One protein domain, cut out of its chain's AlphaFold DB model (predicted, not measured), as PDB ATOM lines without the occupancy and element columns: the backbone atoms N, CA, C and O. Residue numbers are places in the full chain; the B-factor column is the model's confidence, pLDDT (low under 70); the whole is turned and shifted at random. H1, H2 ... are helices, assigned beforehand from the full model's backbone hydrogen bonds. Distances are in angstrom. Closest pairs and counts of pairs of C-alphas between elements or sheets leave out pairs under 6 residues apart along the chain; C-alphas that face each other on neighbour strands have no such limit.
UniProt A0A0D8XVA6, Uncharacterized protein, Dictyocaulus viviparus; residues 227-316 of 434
ATOM      1  N   ALA A 227      -7.222 124.475 186.461       95.69
ATOM      2  CA  ALA A 227      -8.010 123.517 187.227       95.69
ATOM      3  C   ALA A 227      -7.097 122.618 188.083       95.69
ATOM      4  O   ALA A 227      -7.346 122.471 189.282       95.69
ATOM      5  N   ASP A 228      -5.984 122.145 187.510       96.62
ATOM      6  CA  ASP A 228      -4.963 121.376 188.234       96.62
ATOM      7  C   ASP A 228      -4.362 122.189 189.386       96.62
ATOM      8  O   ASP A 228      -4.253 121.701 190.509       96.62
ATOM      9  N   LEU A 229      -4.009 123.456 189.134       95.19
ATOM     10  CA  LEU A 229      -3.431 124.332 190.158       95.19
ATOM     11  C   LEU A 229      -4.396 124.568 191.326       95.19
ATOM     12  O   LEU A 229      -3.963 124.560 192.475       95.19
ATOM     13  N   ARG A 230      -5.696 124.738 191.054       95.00
ATOM     14  CA  ARG A 230      -6.723 124.846 192.105       95.00
ATOM     15  C   ARG A 230      -6.841 123.560 192.915       95.00
ATOM     16  O   ARG A 230      -6.942 123.635 194.136       95.00
ATOM     17  N   PHE A 231      -6.824 122.401 192.256       96.00
ATOM     18  CA  PHE A 231      -6.870 121.104 192.932       96.00
ATOM     19  C   PHE A 231      -5.652 120.895 193.834       96.00
ATOM     20  O   PHE A 231      -5.807 120.568 195.008       96.00
ATOM     21  N   VAL A 232      -4.447 121.146 193.320       93.19
ATOM     22  CA  VAL A 232      -3.204 121.001 194.090       93.19
ATOM     23  C   VAL A 232      -3.182 121.955 195.285       93.19
ATOM     24  O   VAL A 232      -2.863 121.530 196.393       93.19
ATOM     25  N   ASP A 233      -3.566 123.218 195.097       91.56
ATOM     26  CA  ASP A 233      -3.665 124.194 196.187       91.56
ATOM     27  C   ASP A 233      -4.693 123.769 197.253       91.56
ATOM     28  O   ASP A 233      -4.402 123.821 198.450       91.56
ATOM     29  N   TYR A 234      -5.858 123.263 196.834       92.75
ATOM     30  CA  TYR A 234      -6.863 122.702 197.739       92.75
ATOM     31  C   TYR A 234      -6.310 121.522 198.551       92.75
ATOM     32  O   TYR A 234      -6.483 121.467 199.772       92.75
ATOM     33  N   VAL A 235      -5.621 120.586 197.898       91.19
ATOM     34  CA  VAL A 235      -5.013 119.422 198.553       91.19
ATOM     35  C   VAL A 235      -3.949 119.857 199.561       91.19
ATOM     36  O   VAL A 235      -3.983 119.418 200.711       91.19
ATOM     37  N   ILE A 236      -3.041 120.759 199.175       88.00
ATOM     38  CA  ILE A 236      -1.970 121.257 200.050       88.00
ATOM     39  C   ILE A 236      -2.550 121.964 201.278       88.00
ATOM     40  O   ILE A 236      -2.137 121.656 202.395       88.00
ATOM     41  N   LYS A 237      -3.538 122.850 201.106       87.75
ATOM     42  CA  LYS A 237      -4.179 123.552 202.230       87.75
ATOM     43  C   LYS A 237      -4.805 122.586 203.226       87.75
ATOM     44  O   LYS A 237      -4.542 122.692 204.420       87.75
ATOM     45  N   ASN A 238      -5.551 121.589 202.749       88.19
ATOM     46  CA  ASN A 238      -6.138 120.577 203.629       88.19
ATOM     47  C   ASN A 238      -5.073 119.749 204.352       88.19
ATOM     48  O   ASN A 238      -5.220 119.466 205.543       88.19
ATOM     49  N   ILE A 239      -3.990 119.375 203.664       85.06
ATOM     50  CA  ILE A 239      -2.860 118.671 204.276       85.06
ATOM     51  C   ILE A 239      -2.243 119.523 205.390       85.06
ATOM     52  O   ILE A 239      -1.949 119.009 206.470       85.06
ATOM     53  N   GLU A 240      -2.035 120.816 205.145       83.56
ATOM     54  CA  GLU A 240      -1.430 121.746 206.101       83.56
ATOM     55  C   GLU A 240      -2.328 122.030 207.307       83.56
ATOM     56  O   GLU A 240      -1.837 122.062 208.439       83.56
ATOM     57  N   GLU A 241      -3.635 122.171 207.097       83.25
ATOM     58  CA  GLU A 241      -4.623 122.358 208.162       83.25
ATOM     59  C   GLU A 241      -4.737 121.110 209.049       83.25
ATOM     60  O   GLU A 241      -4.750 121.208 210.280       83.25
ATOM     61  N   ASN A 242      -4.720 119.922 208.436       77.38
ATOM     62  CA  ASN A 242      -4.857 118.643 209.134       77.38
ATOM     63  C   ASN A 242      -3.531 118.048 209.624       77.38
ATOM     64  O   ASN A 242      -3.536 117.005 210.272       77.38
ATOM     65  N   ARG A 243      -2.388 118.717 209.424       71.19
ATOM     66  CA  ARG A 243      -1.072 118.262 209.924       71.19
ATOM     67  C   ARG A 243      -1.021 118.006 211.431       71.19
ATOM     68  O   ARG A 243      -0.132 117.304 211.897       71.19
ATOM     69  N   ARG A 244      -1.919 118.617 212.207       65.62
ATOM     70  CA  ARG A 244      -2.007 118.423 213.667       65.62
ATOM     71  C   ARG A 244      -2.702 117.111 214.039       65.62
ATOM     72  O   ARG A 244      -2.460 116.572 215.115       65.62
ATOM     73  N   SER A 245      -3.519 116.594 213.132       61.09
ATOM     74  CA  SER A 245      -4.283 115.359 213.239       61.09
ATOM     75  C   SER A 245      -3.490 114.269 212.511       61.09
ATOM     76  O   SER A 245      -3.765 113.965 211.360       61.09
ATOM     77  N   ASN A 246      -2.449 113.708 213.136       50.97
ATOM     78  CA  ASN A 246      -1.507 112.746 212.520       50.97
ATOM     79  C   ASN A 246      -2.130 111.436 211.957       50.97
ATOM     80  O   ASN A 246      -1.394 110.521 211.599       50.97
ATOM     81  N   ALA A 247      -3.455 111.313 211.887       44.00
ATOM     82  CA  ALA A 247      -4.173 110.151 211.385       44.00
ATOM     83  C   ALA A 247      -5.022 110.535 210.158       44.00
ATOM     84  O   ALA A 247      -5.865 111.422 210.248       44.00
ATOM     85  N   GLY A 248      -4.819 109.845 209.030       55.84
ATOM     86  CA  GLY A 248      -5.783 109.822 207.917       55.84
ATOM     87  C   GLY A 248      -5.472 110.679 206.687       55.84
ATOM     88  O   GLY A 248      -6.252 110.651 205.741       55.84
ATOM     89  N   ASN A 249      -4.350 111.401 206.648       67.81
ATOM     90  CA  ASN A 249      -4.042 112.252 205.494       67.81
ATOM     91  C   ASN A 249      -3.706 111.445 204.224       67.81
ATOM     92  O   ASN A 249      -4.158 111.788 203.140       67.81
ATOM     93  N   ASP A 250      -2.979 110.333 204.360       76.19
ATOM     94  CA  ASP A 250      -2.552 109.528 203.208       76.19
ATOM     95  C   ASP A 250      -3.729 108.836 202.504       76.19
ATOM     96  O   ASP A 250      -3.777 108.812 201.275       76.19
ATOM     97  N   GLU A 251      -4.691 108.302 203.265       78.00
ATOM     98  CA  GLU A 251      -5.881 107.655 202.696       78.00
ATOM     99  C   GLU A 251      -6.805 108.687 202.051       78.00
ATOM    100  O   GLU A 251      -7.256 108.512 200.921       78.00
ATOM    101  N   TRP A 252      -7.012 109.822 202.723       84.56
ATOM    102  CA  TRP A 252      -7.754 110.933 202.144       84.56
ATOM    103  C   TRP A 252      -7.114 111.429 200.844       84.56
ATOM    104  O   TRP A 252      -7.802 111.558 199.834       84.56
ATOM    105  N   LEU A 253      -5.795 111.630 200.832       85.94
ATOM    106  CA  LEU A 253      -5.054 112.031 199.640       85.94
ATOM    107  C   LEU A 253      -5.193 110.997 198.518       85.94
ATOM    108  O   LEU A 253      -5.394 111.375 197.365       85.94
ATOM    109  N   ARG A 254      -5.117 109.700 198.843       85.50
ATOM    110  CA  ARG A 254      -5.326 108.619 197.874       85.50
ATOM    111  C   ARG A 254      -6.714 108.707 197.251       85.50
ATOM    112  O   ARG A 254      -6.807 108.659 196.027       85.50
ATOM    113  N   MET A 255      -7.756 108.914 198.056       85.88
ATOM    114  CA  MET A 255      -9.119 109.111 197.556       85.88
ATOM    115  C   MET A 255      -9.222 110.339 196.639       85.88
ATOM    116  O   MET A 255      -9.786 110.237 195.552       85.88
ATOM    117  N   GLN A 256      -8.632 111.481 197.021       92.69
ATOM    118  CA  GLN A 256      -8.636 112.689 196.181       92.69
ATOM    119  C   GLN A 256      -7.930 112.461 194.835       92.69
ATOM    120  O   GLN A 256      -8.424 112.867 193.784       92.69
ATOM    121  N   MET A 257      -6.781 111.778 194.847       93.06
ATOM    122  CA  MET A 257      -6.046 111.446 193.623       93.06
ATOM    123  C   MET A 257      -6.790 110.422 192.761       93.06
ATOM    124  O   MET A 257      -6.753 110.515 191.536       93.06
ATOM    125  N   GLN A 258      -7.479 109.461 193.376       91.25
ATOM    126  CA  GLN A 258      -8.296 108.484 192.661       91.25
ATOM    127  C   GLN A 258      -9.446 109.170 191.918       91.25
ATOM    128  O   GLN A 258      -9.632 108.920 190.730       91.25
ATOM    129  N   GLU A 259     -10.170 110.079 192.574       91.50
ATOM    130  CA  GLU A 259     -11.250 110.850 191.945       91.50
ATOM    131  C   GLU A 259     -10.738 111.704 190.775       91.50
ATOM    132  O   GLU A 259     -11.339 111.709 189.694       91.50
ATOM    133  N   TYR A 260      -9.587 112.362 190.958       96.12
ATOM    134  CA  TYR A 260      -8.911 113.112 189.900       96.12
ATOM    135  C   TYR A 260      -8.611 112.219 188.684       96.12
ATOM    136  O   TYR A 260      -8.951 112.580 187.557       96.12
ATOM    137  N   LEU A 261      -8.016 111.040 188.903       94.56
ATOM    138  CA  LEU A 261      -7.636 110.107 187.838       94.56
ATOM    139  C   LEU A 261      -8.843 109.475 187.138       94.56
ATOM    140  O   LEU A 261      -8.813 109.314 185.917       94.56
ATOM    141  N   LEU A 262      -9.903 109.139 187.875       93.69
ATOM    142  CA  LEU A 262     -11.148 108.611 187.309       93.69
ATOM    143  C   LEU A 262     -11.802 109.636 186.382       93.69
ATOM    144  O   LEU A 262     -12.150 109.319 185.243       93.69
ATOM    145  N   SER A 263     -11.901 110.880 186.846       95.00
ATOM    146  CA  SER A 263     -12.488 111.989 186.092       95.00
ATOM    147  C   SER A 263     -11.629 112.353 184.872       95.00
ATOM    148  O   SER A 263     -12.156 112.580 183.778       95.00
ATOM    149  N   MET A 264     -10.298 112.296 185.002       96.00
ATOM    150  CA  MET A 264      -9.355 112.424 183.885       96.00
ATOM    151  C   MET A 264      -9.534 111.294 182.862       96.00
ATOM    152  O   MET A 264      -9.605 111.547 181.658       96.00
ATOM    153  N   GLY A 265      -9.659 110.047 183.325       93.94
ATOM    154  CA  GLY A 265      -9.915 108.873 182.492       93.94
ATOM    155  C   GLY A 265     -11.226 108.996 181.715       93.94
ATOM    156  O   GLY A 265     -11.228 108.842 180.491       93.94
ATOM    157  N   ALA A 266     -12.320 109.367 182.384       93.75
ATOM    158  CA  ALA A 266     -13.613 109.626 181.752       93.75
ATOM    159  C   ALA A 266     -13.524 110.759 180.711       93.75
ATOM    160  O   ALA A 266     -13.969 110.599 179.572       93.75
ATOM    161  N   SER A 267     -12.853 111.865 181.051       95.12
ATOM    162  CA  SER A 267     -12.597 112.990 180.137       95.12
ATOM    163  C   SER A 267     -11.816 112.559 178.901       95.12
ATOM    164  O   SER A 267     -12.180 112.911 177.779       95.12
ATOM    165  N   SER A 268     -10.798 111.718 179.083       94.38
ATOM    166  CA  SER A 268      -9.974 111.195 177.996       94.38
ATOM    167  C   SER A 268     -10.728 110.270 177.038       94.38
ATOM    168  O   SER A 268     -10.281 110.115 175.905       94.38
ATOM    169  N   ARG A 269     -11.847 109.663 177.453       90.94
ATOM    170  CA  ARG A 269     -12.715 108.834 176.595       90.94
ATOM    171  C   ARG A 269     -13.869 109.612 175.980       90.94
ATOM    172  O   ARG A 269     -14.478 109.137 175.029       90.94
ATOM    173  N   SER A 270     -14.185 110.772 176.541       90.00
ATOM    174  CA  SER A 270     -15.250 111.626 176.042       90.00
ATOM    175  C   SER A 270     -14.833 112.377 174.773       90.00
ATOM    176  O   SER A 270     -13.651 112.657 174.556       90.00
ATOM    177  N   ASP A 271     -15.829 112.785 173.989       89.81
ATOM    178  CA  ASP A 271     -15.672 113.730 172.875       89.81
ATOM    179  C   ASP A 271     -15.828 115.197 173.327       89.81
ATOM    180  O   ASP A 271     -15.936 116.117 172.513       89.81
ATOM    181  N   LEU A 272     -15.865 115.446 174.642       93.81
ATOM    182  CA  LEU A 272     -16.089 116.773 175.204       93.81
ATOM    183  C   LEU A 272     -14.780 117.565 175.247       93.81
ATOM    184  O   LEU A 272     -13.986 117.442 176.178       93.81
ATOM    185  N   THR A 273     -14.583 118.445 174.263       94.44
ATOM    186  CA  THR A 273     -13.387 119.299 174.155       94.44
ATOM    187  C   THR A 273     -13.104 120.100 175.425       94.44
ATOM    188  O   THR A 273     -11.946 120.244 175.800       94.44
ATOM    189  N   MET A 274     -14.146 120.597 176.102       93.50
ATOM    190  CA  MET A 274     -13.991 121.348 177.354       93.50
ATOM    191  C   MET A 274     -13.412 120.474 178.472       93.50
ATOM    192  O   MET A 274     -12.421 120.859 179.081       93.50
ATOM    193  N   ALA A 275     -13.950 119.265 178.664       94.56
ATOM    194  CA  ALA A 275     -13.457 118.326 179.672       94.56
ATOM    195  C   ALA A 275     -12.007 117.897 179.397       94.56
ATOM    196  O   ALA A 275     -11.201 117.781 180.314       94.56
ATOM    197  N   ILE A 276     -11.648 117.704 178.124       96.38
ATOM    198  CA  ILE A 276     -10.266 117.416 177.715       96.38
ATOM    199  C   ILE A 276      -9.346 118.614 177.996       96.38
ATOM    200  O   ILE A 276      -8.217 118.435 178.449       96.38
ATOM    201  N   ALA A 277      -9.809 119.834 177.716       95.06
ATOM    202  CA  ALA A 277      -9.032 121.051 177.924       95.06
ATOM    203  C   ALA A 277      -8.754 121.323 179.409       95.06
ATOM    204  O   ALA A 277      -7.669 121.815 179.724       95.06
ATOM    205  N   ASP A 278      -9.677 120.957 180.301       94.94
ATOM    206  CA  ASP A 278      -9.517 121.119 181.749       94.94
ATOM    207  C   ASP A 278      -8.363 120.285 182.336       94.94
ATOM    208  O   ASP A 278      -7.809 120.674 183.355       94.94
ATOM    209  N   TYR A 279      -7.965 119.189 181.679       96.31
ATOM    210  CA  TYR A 279      -6.792 118.368 182.035       96.31
ATOM    211  C   TYR A 279      -5.572 118.633 181.135       96.31
ATOM    212  O   TYR A 279      -4.577 117.913 181.181       96.31
ATOM    213  N   GLY A 280      -5.651 119.647 180.270       95.94
ATOM    214  CA  GLY A 280      -4.621 119.962 179.288       95.94
ATOM    215  C   GLY A 280      -4.763 119.116 178.024       95.94
ATOM    216  O   GLY A 280      -4.378 117.949 177.969       95.94
ATOM    217  N   ALA A 281      -5.253 119.734 176.947       95.19
ATOM    218  CA  ALA A 281      -5.505 119.028 175.689       95.19
ATOM    219  C   ALA A 281      -4.247 118.369 175.098       95.19
ATOM    220  O   ALA A 281      -4.327 117.249 174.594       95.19
ATOM    221  N   SER A 282      -3.088 119.034 175.192       95.25
ATOM    222  CA  SER A 282      -1.807 118.475 174.740       95.25
ATOM    223  C   SER A 282      -1.428 117.232 175.541       95.25
ATOM    224  O   SER A 282      -1.117 116.208 174.944       95.25
ATOM    225  N   PHE A 283      -1.532 117.297 176.872       96.38
ATOM    226  CA  PHE A 283      -1.262 116.164 177.754       96.38
ATOM    227  C   PHE A 283      -2.166 114.970 177.438       96.38
ATOM    228  O   PHE A 283      -1.670 113.871 177.200       96.38
ATOM    229  N   ILE A 284      -3.485 115.181 177.373       96.62
ATOM    230  CA  ILE A 284      -4.445 114.108 177.089       96.62
ATOM    231  C   ILE A 284      -4.210 113.511 175.700       96.62
ATOM    232  O   ILE A 284      -4.282 112.293 175.535       96.62
ATOM    233  N   HIS A 285      -3.907 114.336 174.693       94.81
ATOM    234  CA  HIS A 285      -3.596 113.838 173.358       94.81
ATOM    235  C   HIS A 285      -2.327 112.980 173.358       94.81
ATOM    236  O   HIS A 285      -2.362 111.867 172.837       94.81
ATOM    237  N   SER A 286      -1.251 113.442 173.997       95.06
ATOM    238  CA  SER A 286      -0.018 112.667 174.145       95.06
ATOM    239  C   SER A 286      -0.257 111.371 174.911       95.06
ATOM    240  O   SER A 286       0.140 110.306 174.438       95.06
ATOM    241  N   TRP A 287      -0.990 111.418 176.028       94.81
ATOM    242  CA  TRP A 287      -1.338 110.231 176.805       94.81
ATOM    243  C   TRP A 287      -2.131 109.215 175.977       94.81
ATOM    244  O   TRP A 287      -1.818 108.034 176.013       94.81
ATOM    245  N   ARG A 288      -3.071 109.640 175.123       94.75
ATOM    246  CA  ARG A 288      -3.808 108.726 174.228       94.75
ATOM    247  C   ARG A 288      -2.906 107.921 173.281       94.75
ATOM    248  O   ARG A 288      -3.295 106.847 172.820       94.75
ATOM    249  N   THR A 289      -1.706 108.414 172.970       93.31
ATOM    250  CA  THR A 289      -0.765 107.723 172.072       93.31
ATOM    251  C   THR A 289       0.076 106.651 172.766       93.31
ATOM    252  O   THR A 289       0.637 105.775 172.090       93.31
ATOM    253  N   THR A 290       0.155 106.682 174.097       90.44
ATOM    254  CA  THR A 290       1.048 105.820 174.869       90.44
ATOM    255  C   THR A 290       0.567 104.371 174.899       90.44
ATOM    256  O   THR A 290      -0.603 104.044 174.684       90.44
ATOM    257  N   GLN A 291       1.488 103.458 175.209       85.12
ATOM    258  CA  GLN A 291       1.148 102.045 175.344       85.12
ATOM    259  C   GLN A 291       0.230 101.779 176.546       85.12
ATOM    260  O   GLN A 291      -0.663 100.941 176.437       85.12
ATOM    261  N   ASN A 292       0.409 102.489 177.668       87.25
ATOM    262  CA  ASN A 292      -0.438 102.283 178.845       87.25
ATOM    263  C   ASN A 292      -1.894 102.677 178.573       87.25
ATOM    264  O   ASN A 292      -2.789 101.962 179.014       87.25
ATOM    265  N   TYR A 293      -2.139 103.739 177.798       90.31
ATOM    266  CA  TYR A 293      -3.497 104.115 177.410       90.31
ATOM    267  C   TYR A 293      -4.146 103.067 176.504       90.31
ATOM    268  O   TYR A 293      -5.292 102.690 176.721       90.31
ATOM    269  N   LYS A 294      -3.402 102.532 175.526       88.94
ATOM    270  CA  LYS A 294      -3.893 101.460 174.640       88.94
ATOM    271  C   LYS A 294      -4.244 100.185 175.407       88.94
ATOM    272  O   LYS A 294      -5.251  99.556 175.107       88.94
ATOM    273  N   ILE A 295      -3.420  99.805 176.388       86.00
ATOM    274  CA  ILE A 295      -3.693  98.655 177.262       86.00
ATOM    275  C   ILE A 295      -4.951  98.909 178.088       86.00
ATOM    276  O   ILE A 295      -5.827  98.051 178.115       86.00
ATOM    277  N   TRP A 296      -5.045 100.083 178.717       88.81
ATOM    278  CA  TRP A 296      -6.207 100.474 179.506       88.81
ATOM    279  C   TRP A 296      -7.478 100.422 178.653       88.81
ATOM    280  O   TRP A 296      -8.361  99.636 178.955       88.81
ATOM    281  N   MET A 297      -7.510 101.092 177.497       87.38
ATOM    282  CA  MET A 297      -8.666 101.115 176.585       87.38
ATOM    283  C   MET A 297      -9.149  99.744 176.093       87.38
ATOM    284  O   MET A 297     -10.318  99.621 175.728       87.38
ATOM    285  N   ASN A 298      -8.279  98.732 176.064       85.38
ATOM    286  CA  ASN A 298      -8.659  97.364 175.707       85.38
ATOM    287  C   ASN A 298      -9.367  96.614 176.852       85.38
ATOM    288  O   ASN A 298      -9.940  95.552 176.613       85.38
ATOM    289  N   GLY A 299      -9.303  97.122 178.084       81.38
ATOM    290  CA  GLY A 299      -9.979  96.560 179.247       81.38
ATOM    291  C   GLY A 299     -11.480  96.861 179.273       81.38
ATOM    292  O   GLY A 299     -11.961  97.859 178.733       81.38
ATOM    293  N   SER A 300     -12.238  95.992 179.940       75.94
ATOM    294  CA  SER A 300     -13.635  96.242 180.295       75.94
ATOM    295  C   SER A 300     -13.687  97.213 181.478       75.94
ATOM    296  O   SER A 300     -13.206  96.887 182.560       75.94
ATOM    297  N   HIS A 301     -14.235  98.412 181.271       83.44
ATOM    298  CA  HIS A 301     -14.408  99.429 182.319       83.44
ATOM    299  C   HIS A 301     -15.895  99.726 182.516       83.44
ATOM    300  O   HIS A 301     -16.392 100.771 182.089       83.44
ATOM    301  N   GLU A 302     -16.626  98.761 183.067       80.25
ATOM    302  CA  GLU A 302     -18.090  98.815 183.173       80.25
ATOM    303  C   GLU A 302     -18.547 100.035 183.991       80.25
ATOM    304  O   GLU A 302     -19.410 100.803 183.547       80.25
ATOM    305  N   ASP A 303     -17.864 100.297 185.108       85.38
ATOM    306  CA  ASP A 303     -18.228 101.351 186.060       85.38
ATOM    307  C   ASP A 303     -17.755 102.749 185.630       85.38
ATOM    308  O   ASP A 303     -18.303 103.766 186.061       85.38
ATOM    309  N   LEU A 304     -16.790 102.841 184.709       85.19
ATOM    310  CA  LEU A 304     -16.284 104.126 184.214       85.19
ATOM    311  C   LEU A 304     -17.351 104.918 183.440       85.19
ATOM    312  O   LEU A 304     -17.283 106.142 183.364       85.19
ATOM    313  N   SER A 305     -18.355 104.228 182.892       82.88
ATOM    314  CA  SER A 305     -19.487 104.851 182.198       82.88
ATOM    315  C   SER A 305     -20.328 105.767 183.100       82.88
ATOM    316  O   SER A 305     -20.953 106.702 182.598       82.88
ATOM    317  N   GLY A 306     -20.326 105.528 184.418       86.88
ATOM    318  CA  GLY A 306     -21.030 106.347 185.407       86.88
ATOM    319  C   GLY A 306     -20.257 107.584 185.875       86.88
ATOM    320  O   GLY A 306     -20.828 108.436 186.557       86.88
ATOM    321  N   ILE A 307     -18.976 107.711 185.519       91.12
ATOM    322  CA  ILE A 307     -18.136 108.840 185.929       91.12
ATOM    323  C   ILE A 307     -18.381 110.030 185.002       91.12
ATOM    324  O   ILE A 307     -18.342 109.912 183.778       91.12
ATOM    325  N   THR A 308     -18.620 111.203 185.591       90.94
ATOM    326  CA  THR A 308     -18.865 112.430 184.823       90.94
ATOM    327  C   THR A 308     -17.544 112.974 184.266       90.94
ATOM    328  O   THR A 308     -16.627 113.223 185.046       90.94
ATOM    329  N   PRO A 309     -17.420 113.186 182.942       94.50
ATOM    330  CA  PRO A 309     -16.250 113.837 182.364       94.50
ATOM    331  C   PRO A 309     -16.121 115.297 182.818       94.50
ATOM    332  O   PRO A 309     -17.114 116.019 182.891       94.50
ATOM    333  N   GLY A 310     -14.887 115.747 183.020       93.62
ATOM    334  CA  GLY A 310     -14.534 117.106 183.422       93.62
ATOM    335  C   GLY A 310     -13.732 117.139 184.717       93.62
ATOM    336  O   GLY A 310     -13.755 116.205 185.514       93.62
ATOM    337  N   HIS A 311     -12.997 118.228 184.922       95.38
ATOM    338  CA  HIS A 311     -12.204 118.415 186.131       95.38
ATOM    339  C   HIS A 311     -13.072 119.015 187.248       95.38
ATOM    340  O   HIS A 311     -13.737 120.031 187.030       95.38
ATOM    341  N   ALA A 312     -13.032 118.460 188.465       94.12
ATOM    342  CA  ALA A 312     -13.863 118.919 189.593       94.12
ATOM    343  C   ALA A 312     -13.662 120.411 189.944       94.12
ATOM    344  O   ALA A 312     -14.596 121.104 190.334       94.12
ATOM    345  N   PHE A 313     -12.440 120.920 189.753       94.88
ATOM    346  CA  PHE A 313     -12.065 122.333 189.946       94.88
ATOM    347  C   PHE A 313     -12.066 123.177 188.651       94.88
ATOM    348  O   PHE A 313     -11.464 124.260 188.610       94.88
ATOM    349  N   SER A 314     -12.707 122.692 187.582       92.50
ATOM    350  CA  SER A 314     -12.913 123.462 186.346       92.50
ATOM    351  C   SER A 314     -13.746 124.727 186.603       92.50
ATOM    352  O   SER A 314     -14.436 124.864 187.613       92.50
ATOM    353  N   GLY A 315     -13.642 125.713 185.714       89.38
ATOM    354  CA  GLY A 315     -14.419 126.948 185.814       89.38
ATOM    355  C   GLY A 315     -13.752 128.138 185.137       89.38
ATOM    356  O   GLY A 315     -12.648 128.037 184.603       89.38
ATOM    357  N   GLN A 316     -14.420 129.290 185.177       87.81
ATOM    358  CA  GLN A 316     -13.916 130.519 184.561       87.81
ATOM    359  C   GLN A 316     -12.624 131.001 185.226       87.81
ATOM    360  O   GLN A 316     -12.436 130.829 186.432       87.81
TER     361      GLN A 316
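This is residues 227 to 316 of the 434 residues of an uncharacterized protein of Dictyocaulus viviparus (UniProt A0A0D8XVA6). Picture a long helical hairpin, H1 and H2, loosely closed, with four short helices, H3, H4, H5 and H6, set round the far end of H2 as a small head. The turn of the hairpin, residues 241 to 248, sticks out at one end, and after H6 the printed part runs back past H2 in a stretch with no named element, residues 307 to 316. The printed part has 90 residues with six named helices in the order H1 to H6 and no named strand; the class is all helix. The whole is only just loose, close to compact, with a radius of gyration of the C-alphas of 14.8 A and spans of 43 by 31 by 24 A.

Start at H1, residues 227 to 242, and go on to H2, residues 249 to 269, the hub, which touches three other helices. H1 and H2 form a hairpin and only just touch, with 3 pairs of C-alphas within 8 A. Look for their closest C-alphas at Ile 239 and Asn 249, 6.6 A apart; the tilt is shallow, 12 degrees, opposite ways. H1 touches H2 with residues 235 to 242 alone, and H2 touches H1 with residues 249 to 253 alone. Next comes H3, residues 273 to 278, which forms a second hairpin with H2: the closest C-alphas, Ser 267 and Ala 275, are 5.4 A apart, at a shallow tilt of 23 degrees, opposite ways. H4, residues 281 to 289, is close to H2 but not clearly touching, with the closest C-alphas, Ser 268 and Ile 284, 6.3 A apart, and is about perpendicular to it at 81 degrees. H5, residues 291 to 297, is near H2 and apart from H3. H6, residues 303 to 306, only just touches H2, with 3 pairs of C-alphas within 8 A, the closest being Ala 266 and Leu 304 at 6.6 A. Every O i to N i+4 pair is within hydrogen-bond range in H1, H2, H3 and H5; in H4 it is 4 of 5, and H6 is too short for such a pair.

Find C-alpha 227 at (-8.010, 123.517, 187.227); from there H1 runs 22.7 A to C-alpha 242. H2 begins at C-alpha 249, (-4.042, 112.252, 205.494), and is 30.4 A long. H3 measures 8.7 A, H4 12.8 A, H5 9.9 A and H6 5.8 A, ending at C-alpha 306, (-21.030, 106.347, 185.407).

The C-alphas farthest apart, of Arg 244 and Asn 298, are 43.9 A apart. The printed part has no cut and no long link between helices. Confidence is low, under 70, at residues 244 to 249.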